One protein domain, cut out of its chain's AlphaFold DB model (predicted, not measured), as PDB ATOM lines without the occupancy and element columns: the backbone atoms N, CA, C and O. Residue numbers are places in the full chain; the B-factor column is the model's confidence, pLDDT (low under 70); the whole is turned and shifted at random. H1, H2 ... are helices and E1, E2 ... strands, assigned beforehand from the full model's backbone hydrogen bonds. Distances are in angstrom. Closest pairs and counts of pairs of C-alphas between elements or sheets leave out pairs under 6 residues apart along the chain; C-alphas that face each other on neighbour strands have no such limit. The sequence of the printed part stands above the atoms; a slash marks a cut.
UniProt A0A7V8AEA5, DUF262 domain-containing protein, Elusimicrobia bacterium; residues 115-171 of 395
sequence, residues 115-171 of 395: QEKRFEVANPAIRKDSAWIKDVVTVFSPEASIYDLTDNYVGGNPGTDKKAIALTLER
ATOM      1  N   GLN A 115     -28.439  -2.615 -15.517       95.94
ATOM      2  CA  GLN A 115     -29.502  -2.904 -14.545       95.94
ATOM      3  C   GLN A 115     -29.045  -2.579 -13.120       95.94
ATOM      4  O   GLN A 115     -29.741  -1.892 -12.375       95.94
ATOM      5  N   GLU A 116     -27.840  -3.027 -12.768       96.50
ATOM      6  CA  GLU A 116     -27.248  -2.842 -11.437       96.50
ATOM      7  C   GLU A 116     -26.499  -1.507 -11.293       96.50
ATOM      8  O   GLU A 116     -26.153  -1.109 -10.184       96.50
ATOM      9  N   LYS A 117     -26.257  -0.799 -12.406       96.94
ATOM     10  CA  LYS A 117     -25.552   0.492 -12.481       96.94
ATOM     11  C   LYS A 117     -24.146   0.448 -11.877       96.94
ATOM     12  O   LYS A 117     -23.722   1.401 -11.223       96.94
ATOM     13  N   ARG A 118     -23.420  -0.649 -12.109       96.88
ATOM     14  CA  ARG A 118     -22.056  -0.859 -11.600       96.88
ATOM     15  C   ARG A 118     -21.053  -1.174 -12.700       96.88
ATOM     16  O   ARG A 118     -21.400  -1.743 -13.735       96.88
ATOM     17  N   PHE A 119     -19.796  -0.848 -12.425       98.25
ATOM     18  CA  PHE A 119     -18.651  -1.214 -13.255       98.25
ATOM     19  C   PHE A 119     -17.974  -2.469 -12.719       98.25
ATOM     20  O   PHE A 119     -17.920  -2.654 -11.508       98.25
ATOM     21  N   GLU A 120     -17.376  -3.262 -13.607       98.00
ATOM     22  CA  GLU A 120     -16.480  -4.371 -13.264       98.00
ATOM     23  C   GLU A 120     -15.317  -4.476 -14.250       98.00
ATOM     24  O   GLU A 120     -15.412  -4.055 -15.403       98.00
ATOM     25  N   VAL A 121     -14.200  -5.057 -13.811       97.50
ATOM     26  CA  VAL A 121     -13.102  -5.394 -14.728       97.50
ATOM     27  C   VAL A 121     -13.538  -6.582 -15.584       97.50
ATOM     28  O   VAL A 121     -13.946  -7.614 -15.052       97.50
ATOM     29  N   ALA A 122     -13.448  -6.461 -16.910       95.38
ATOM     30  CA  ALA A 122     -13.935  -7.507 -17.799       95.38
ATOM     31  C   ALA A 122     -13.126  -8.804 -17.643       95.38
ATOM     32  O   ALA A 122     -11.912  -8.835 -17.845       95.38
ATOM     33  N   ASN A 123     -13.826  -9.903 -17.374       94.81
ATOM     34  CA  ASN A 123     -13.269 -11.248 -17.261       94.81
ATOM     35  C   ASN A 123     -14.004 -12.219 -18.219       94.81
ATOM     36  O   ASN A 123     -14.998 -11.831 -18.844       94.81
ATOM     37  N   PRO A 124     -13.540 -13.473 -18.387       95.38
ATOM     38  CA  PRO A 124     -14.174 -14.422 -19.306       95.38
ATOM     39  C   PRO A 124     -15.658 -14.703 -19.029       95.38
ATOM     40  O   PRO A 124     -16.391 -14.985 -19.977       95.38
ATOM     41  N   ALA A 125     -16.109 -14.614 -17.773       94.06
ATOM     42  CA  ALA A 125     -17.515 -14.797 -17.410       94.06
ATOM     43  C   ALA A 125     -18.360 -13.589 -17.847       94.06
ATOM     44  O   ALA A 125     -19.315 -13.755 -18.600       94.06
ATOM     45  N   ILE A 126     -17.931 -12.371 -17.499       94.31
ATOM     46  CA  ILE A 126     -18.581 -11.107 -17.890       94.31
ATOM     47  C   ILE A 126     -18.682 -10.978 -19.415       94.31
ATOM     48  O   ILE A 126     -19.683 -10.515 -19.944       94.31
ATOM     49  N   ARG A 127     -17.670 -11.430 -20.167       93.12
ATOM     50  CA  ARG A 127     -17.693 -11.367 -21.643       93.12
ATOM     51  C   ARG A 127     -18.762 -12.265 -22.285       93.12
ATOM     52  O   ARG A 127     -19.106 -12.040 -23.451       93.12
ATOM     53  N   LYS A 128     -19.247 -13.283 -21.569       93.62
ATOM     54  CA  LYS A 128     -20.303 -14.205 -22.019       93.62
ATOM     55  C   LYS A 128     -21.684 -13.837 -21.475       93.62
ATOM     56  O   LYS A 128     -22.670 -14.330 -22.007       93.62
ATOM     57  N   ASP A 129     -21.743 -12.984 -20.460       95.31
ATOM     58  CA  ASP A 129     -22.975 -12.560 -19.806       95.31
ATOM     59  C   ASP A 129     -23.613 -11.375 -20.557       95.31
ATOM     60  O   ASP A 129     -22.978 -10.341 -20.778       95.31
ATOM     61  N   SER A 130     -24.869 -11.538 -20.986       94.69
ATOM     62  CA  SER A 130     -25.627 -10.519 -21.721       94.69
ATOM     63  C   SER A 130     -26.046  -9.339 -20.847       94.69
ATOM     64  O   SER A 130     -26.316  -8.267 -21.391       94.69
ATOM     65  N   ALA A 131     -26.051  -9.490 -19.517       95.69
ATOM     66  CA  ALA A 131     -26.376  -8.412 -18.584       95.69
ATOM     67  C   ALA A 131     -25.300  -7.308 -18.544       95.69
ATOM     68  O   ALA A 131     -25.511  -6.248 -17.951       95.69
ATOM     69  N   TRP A 132     -24.149  -7.533 -19.187       97.50
ATOM     70  CA  TRP A 132     -23.029  -6.601 -19.211       97.50
ATOM     71  C   TRP A 132     -22.800  -6.001 -20.593       97.50
ATOM     72  O   TRP A 132     -22.647  -6.692 -21.601       97.50
ATOM     73  N   ILE A 133     -22.618  -4.684 -20.612       96.56
ATOM     74  CA  ILE A 133     -21.879  -4.020 -21.679       96.56
ATOM     75  C   ILE A 133     -20.409  -4.362 -21.468       96.56
ATOM     76  O   ILE A 133     -19.780  -3.912 -20.511       96.56
ATOM     77  N   LYS A 134     -19.879  -5.198 -22.360       95.44
ATOM     78  CA  LYS A 134     -18.571  -5.859 -22.214       95.44
ATOM     79  C   LYS A 134     -17.394  -4.889 -22.176       95.44
ATOM     80  O   LYS A 134     -16.351  -5.227 -21.623       95.44
ATOM     81  N   ASP A 135     -17.553  -3.735 -22.813       96.56
ATOM     82  CA  ASP A 135     -16.536  -2.700 -22.924       96.56
ATOM     83  C   ASP A 135     -17.206  -1.328 -23.027       96.56
ATOM     84  O   ASP A 135     -17.896  -1.035 -24.008       96.56
ATOM     85  N   VAL A 136     -17.014  -0.490 -22.008       96.62
ATOM     86  CA  VAL A 136     -17.623   0.845 -21.953       96.62
ATOM     87  C   VAL A 136     -17.143   1.766 -23.072       96.62
ATOM     88  O   VAL A 136     -17.893   2.663 -23.441       96.62
ATOM     89  N   VAL A 137     -15.975   1.513 -23.682       95.81
ATOM     90  CA  VAL A 137     -15.469   2.274 -24.845       95.81
ATOM     91  C   VAL A 137     -16.513   2.340 -25.964       95.81
ATOM     92  O   VAL A 137     -16.668   3.371 -26.614       95.81
ATOM     93  N   THR A 138     -17.299   1.273 -26.145       94.12
ATOM     94  CA  THR A 138     -18.368   1.214 -27.159       94.12
ATOM     95  C   THR A 138     -19.454   2.273 -26.962       94.12
ATOM     96  O   THR A 138     -20.076   2.694 -27.931       94.12
ATOM     97  N   VAL A 139     -19.661   2.741 -25.729       95.06
ATOM     98  CA  VAL A 139     -20.632   3.790 -25.388       95.06
ATOM     99  C   VAL A 139     -20.077   5.190 -25.676       95.06
ATOM    100  O   VAL A 139     -20.847   6.116 -25.935       95.06
ATOM    101  N   PHE A 140     -18.750   5.346 -25.654       93.12
ATOM    102  CA  PHE A 140     -18.050   6.619 -25.859       93.12
ATOM    103  C   PHE A 140     -17.551   6.826 -27.296       93.12
ATOM    104  O   PHE A 140     -17.018   7.894 -27.596       93.12
ATOM    105  N   SER A 141     -17.737   5.849 -28.192       89.88
ATOM    106  CA  SER A 141     -17.400   6.018 -29.612       89.88
ATOM    107  C   SER A 141     -18.190   7.191 -30.209       89.88
ATOM    108  O   SER A 141     -19.392   7.296 -29.947       89.88
ATOM    109  N   PRO A 142     -17.580   8.054 -31.040       85.88
ATOM    110  CA  PRO A 142     -18.291   9.150 -31.706       85.88
ATOM    111  C   PRO A 142     -19.514   8.691 -32.516       85.88
ATOM    112  O   PRO A 142     -20.512   9.402 -32.599       85.88
ATOM    113  N   GLU A 143     -19.454   7.480 -33.065       88.69
ATOM    114  CA  GLU A 143     -20.482   6.839 -33.887       88.69
ATOM    115  C   GLU A 143     -21.538   6.098 -33.047       88.69
ATOM    116  O   GLU A 143     -22.503   5.561 -33.589       88.69
ATOM    117  N   ALA A 144     -21.371   6.043 -31.721       91.19
ATOM    118  CA  ALA A 144     -22.266   5.309 -30.842       91.19
ATOM    119  C   ALA A 144     -23.635   5.995 -30.737       91.19
ATOM    120  O   ALA A 144     -23.771   7.136 -30.276       91.19
ATOM    121  N   SER A 145     -24.674   5.246 -31.089       94.69
ATOM    122  CA  SER A 145     -26.074   5.626 -30.931       94.69
ATOM    123  C   SER A 145     -26.627   5.026 -29.641       94.69
ATOM    124  O   SER A 145     -26.649   3.809 -29.467       94.69
ATOM    125  N   ILE A 146     -27.088   5.876 -28.715       93.75
ATOM    126  CA  ILE A 146     -27.721   5.406 -27.468       93.75
ATOM    127  C   ILE A 146     -28.981   4.596 -27.769       93.75
ATOM    128  O   ILE A 146     -29.258   3.623 -27.068       93.75
ATOM    129  N   TYR A 147     -29.715   4.969 -28.818       94.38
ATOM    130  CA  TYR A 147     -30.893   4.239 -29.264       94.38
ATOM    131  C   TYR A 147     -30.529   2.797 -29.644       94.38
ATOM    132  O   TYR A 147     -31.060   1.861 -29.052       94.38
ATOM    133  N   ASP A 148     -29.541   2.616 -30.526       95.31
ATOM    134  CA  ASP A 148     -29.134   1.283 -30.993       95.31
ATOM    135  C   ASP A 148     -28.502   0.454 -29.870       95.31
ATOM    136  O   ASP A 148     -28.758  -0.742 -29.748       95.31
ATOM    137  N   LEU A 149     -27.701   1.083 -29.002       95.25
ATOM    138  CA  LEU A 149     -27.139   0.421 -27.821       95.25
ATOM    139  C   LEU A 149     -28.237  -0.071 -26.869       95.25
ATOM    140  O   LEU A 149     -28.134  -1.175 -26.334       95.25
ATOM    141  N   THR A 150     -29.289   0.727 -26.678       96.31
ATOM    142  CA  THR A 150     -30.439   0.351 -25.848       96.31
ATOM    143  C   THR A 150     -31.204  -0.809 -26.482       96.31
ATOM    144  O   THR A 150     -31.477  -1.792 -25.796       96.31
ATOM    145  N   ASP A 151     -31.512  -0.731 -27.779       94.94
ATOM    146  CA  ASP A 151     -32.258  -1.770 -28.502       94.94
ATOM    147  C   ASP A 151     -31.514  -3.106 -28.489       94.94
ATOM    148  O   ASP A 151     -32.097  -4.138 -28.149       94.94
ATOM    149  N   ASN A 152     -30.208  -3.079 -28.755       94.75
ATOM    150  CA  ASN A 152     -29.360  -4.267 -28.706       94.75
ATOM    151  C   ASN A 152     -29.295  -4.873 -27.295       94.75
ATOM    152  O   ASN A 152     -29.378  -6.093 -27.142       94.75
ATOM    153  N   TYR A 153     -29.174  -4.040 -26.254       95.69
ATOM    154  CA  TYR A 153     -29.129  -4.517 -24.872       95.69
ATOM    155  C   TYR A 153     -30.457  -5.149 -24.433       95.69
ATOM    156  O   TYR A 153     -30.454  -6.228 -23.841       95.69
ATOM    157  N   VAL A 154     -31.590  -4.511 -24.741       95.50
ATOM    158  CA  VAL A 154     -32.930  -5.020 -24.399       95.50
ATOM    159  C   VAL A 154     -33.249  -6.292 -25.189       95.50
ATOM    160  O   VAL A 154     -33.800  -7.234 -24.623       95.50
ATOM    161  N   GLY A 155     -32.848  -6.371 -26.463       94.44
ATOM    162  CA  GLY A 155     -32.996  -7.582 -27.277       94.44
ATOM    163  C   GLY A 155     -32.253  -8.792 -26.697       94.44
ATOM    164  O   GLY A 155     -32.763  -9.909 -26.750       94.44
ATOM    165  N   GLY A 156     -31.081  -8.570 -26.093       92.31
ATOM    166  CA  GLY A 156     -30.308  -9.603 -25.391       92.31
ATOM    167  C   GLY A 156     -30.753  -9.879 -23.950       92.31
ATOM    168  O   GLY A 156     -30.324 -10.873 -23.373       92.31
ATOM    169  N   ASN A 157     -31.601  -9.026 -23.366       94.44
ATOM    170  CA  ASN A 157     -32.083  -9.146 -21.987       94.44
ATOM    171  C   ASN A 157     -33.603  -8.901 -21.922       94.44
ATOM    172  O   ASN A 157     -34.044  -7.821 -21.498       94.44
ATOM    173  N   PRO A 158     -34.418  -9.888 -22.345       89.94
ATOM    174  CA  PRO A 158     -35.871  -9.772 -22.328       89.94
ATOM    175  C   PRO A 158     -36.401  -9.487 -20.918       89.94
ATOM    176  O   PRO A 158     -35.935 -10.066 -19.941       89.94
ATOM    177  N   GLY A 159     -37.397  -8.604 -20.812       89.06
ATOM    178  CA  GLY A 159     -38.001  -8.209 -19.531       89.06
ATOM    179  C   GLY A 159     -37.357  -6.991 -18.861       89.06
ATOM    180  O   GLY A 159     -37.830  -6.557 -17.814       89.06
ATOM    181  N   THR A 160     -36.324  -6.400 -19.467       93.56
ATOM    182  CA  THR A 160     -35.740  -5.136 -18.995       93.56
ATOM    183  C   THR A 160     -36.559  -3.920 -19.445       93.56
ATOM    184  O   THR A 160     -37.089  -3.877 -20.557       93.56
ATOM    185  N   ASP A 161     -36.665  -2.901 -18.586       94.94
ATOM    186  CA  ASP A 161     -37.330  -1.640 -18.937       94.94
ATOM    187  C   ASP A 161     -36.443  -0.811 -19.877       94.94
ATOM    188  O   ASP A 161     -35.480  -0.167 -19.452       94.94
ATOM    189  N   LYS A 162     -36.817  -0.783 -21.162       95.19
ATOM    190  CA  LYS A 162     -36.129  -0.031 -22.219       95.19
ATOM    191  C   LYS A 162     -35.870   1.430 -21.841       95.19
ATOM    192  O   LYS A 162     -34.789   1.947 -22.121       95.19
ATOM    193  N   LYS A 163     -36.826   2.103 -21.191       95.50
ATOM    194  CA  LYS A 163     -36.679   3.515 -20.814       95.50
ATOM    195  C   LYS A 163     -35.660   3.679 -19.687       95.50
ATOM    196  O   LYS A 163     -34.827   4.583 -19.746       95.50
ATOM    197  N   ALA A 164     -35.688   2.799 -18.687       96.25
ATOM    198  CA  ALA A 164     -34.708   2.807 -17.602       96.25
ATOM    199  C   ALA A 164     -33.283   2.507 -18.101       96.25
ATOM    200  O   ALA A 164     -32.328   3.152 -17.650       96.25
ATOM    201  N   ILE A 165     -33.133   1.580 -19.055       97.19
ATOM    202  CA  ILE A 165     -31.842   1.291 -19.691       97.19
ATOM    203  C   ILE A 165     -31.343   2.509 -20.471       97.19
ATOM    204  O   ILE A 165     -30.217   2.939 -20.227       97.19
ATOM    205  N   ALA A 166     -32.176   3.122 -21.319       96.69
ATOM    206  CA  ALA A 166     -31.797   4.315 -22.080       96.69
ATOM    207  C   ALA A 166     -31.274   5.437 -21.165       96.69
ATOM    208  O   ALA A 166     -30.167   5.934 -21.364       96.69
ATOM    209  N   LEU A 167     -32.007   5.760 -20.092       96.88
ATOM    210  CA  LEU A 167     -31.590   6.766 -19.106       96.88
ATOM    211  C   LEU A 167     -30.268   6.404 -18.415       96.88
ATOM    212  O   LEU A 167     -29.451   7.277 -18.112       96.88
ATOM    213  N   THR A 168     -30.040   5.115 -18.161       97.56
ATOM    214  CA  THR A 168     -28.796   4.643 -17.550       97.56
ATOM    215  C   THR A 168     -27.612   4.794 -18.506       97.56
ATOM    216  O   THR A 168     -26.547   5.246 -18.078       97.56
ATOM    217  N   LEU A 169     -27.792   4.482 -19.793       96.69
ATOM    218  CA  LEU A 169     -26.760   4.657 -20.819       96.69
ATOM    219  C   LEU A 169     -26.487   6.133 -21.121       96.69
ATOM    220  O   LEU A 169     -25.332   6.518 -21.292       96.69
ATOM    221  N   GLU A 170     -27.509   6.990 -21.095       95.88
ATOM    222  CA  GLU A 170     -27.326   8.443 -21.163       95.88
ATOM    223  C   GLU A 170     -26.512   8.968 -19.976       95.88
ATOM    224  O   GLU A 170     -25.604   9.782 -20.159       95.88
ATOM    225  N   ARG A 171     -26.801   8.496 -18.754       95.88
ATOM    226  CA  ARG A 171     -26.011   8.848 -17.563       95.88
ATOM    227  C   ARG A 171     -24.567   8.372 -17.693       95.88
ATOM    228  O   ARG A 171     -23.661   9.127 -17.358       95.88
TER     229      ARG A 171
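This is residues 115 to 171 of the 395 residues of the protein "DUF262 domain-containing protein" of Elusimicrobia bacterium (UniProt A0A7V8AEA5). Two helices, H2 and H3, pack across each other at one end, while strand E1 and a long loop, residues 122 to 136, fold back on themselves at the other; the one-turn helix H1 lies to the side, where residues 140 to 145 stick out. The printed part has 57 residues, in the order E1, H1, H2, H3, mostly helix. It is compact, with a radius of gyration of the C-alphas of 11.0 A and spans of 29 by 27 by 17 A.

E1, residues 118 to 121, begins at C-alpha 118 (-22.056, -0.859, -11.600). H1 is residues 137 to 140. H2, residues 146 to 156, measures 15.4 A; H3, residues 162 to 171, 14.2 A, ending at C-alpha 171 (-26.011, 8.848, -17.563).

E1 pairs with no named strand and is apart from H1, H2 and H3. H2 and H3 touch, the closest C-alphas, Thr 150 and Ala 166, 5.6 A apart, at a steep tilt of 49 degrees, opposite ways. H1 is close to but not clearly touching H2, C-alphas Val 139 and Ile 146 being closest at 7.6 A. In H2 and H3 every O i to N i+4 pair is within hydrogen-bond range; H1 is too short for one.

The printed part has no cut. The link E1 to H1 is long. No printed residue is under 70.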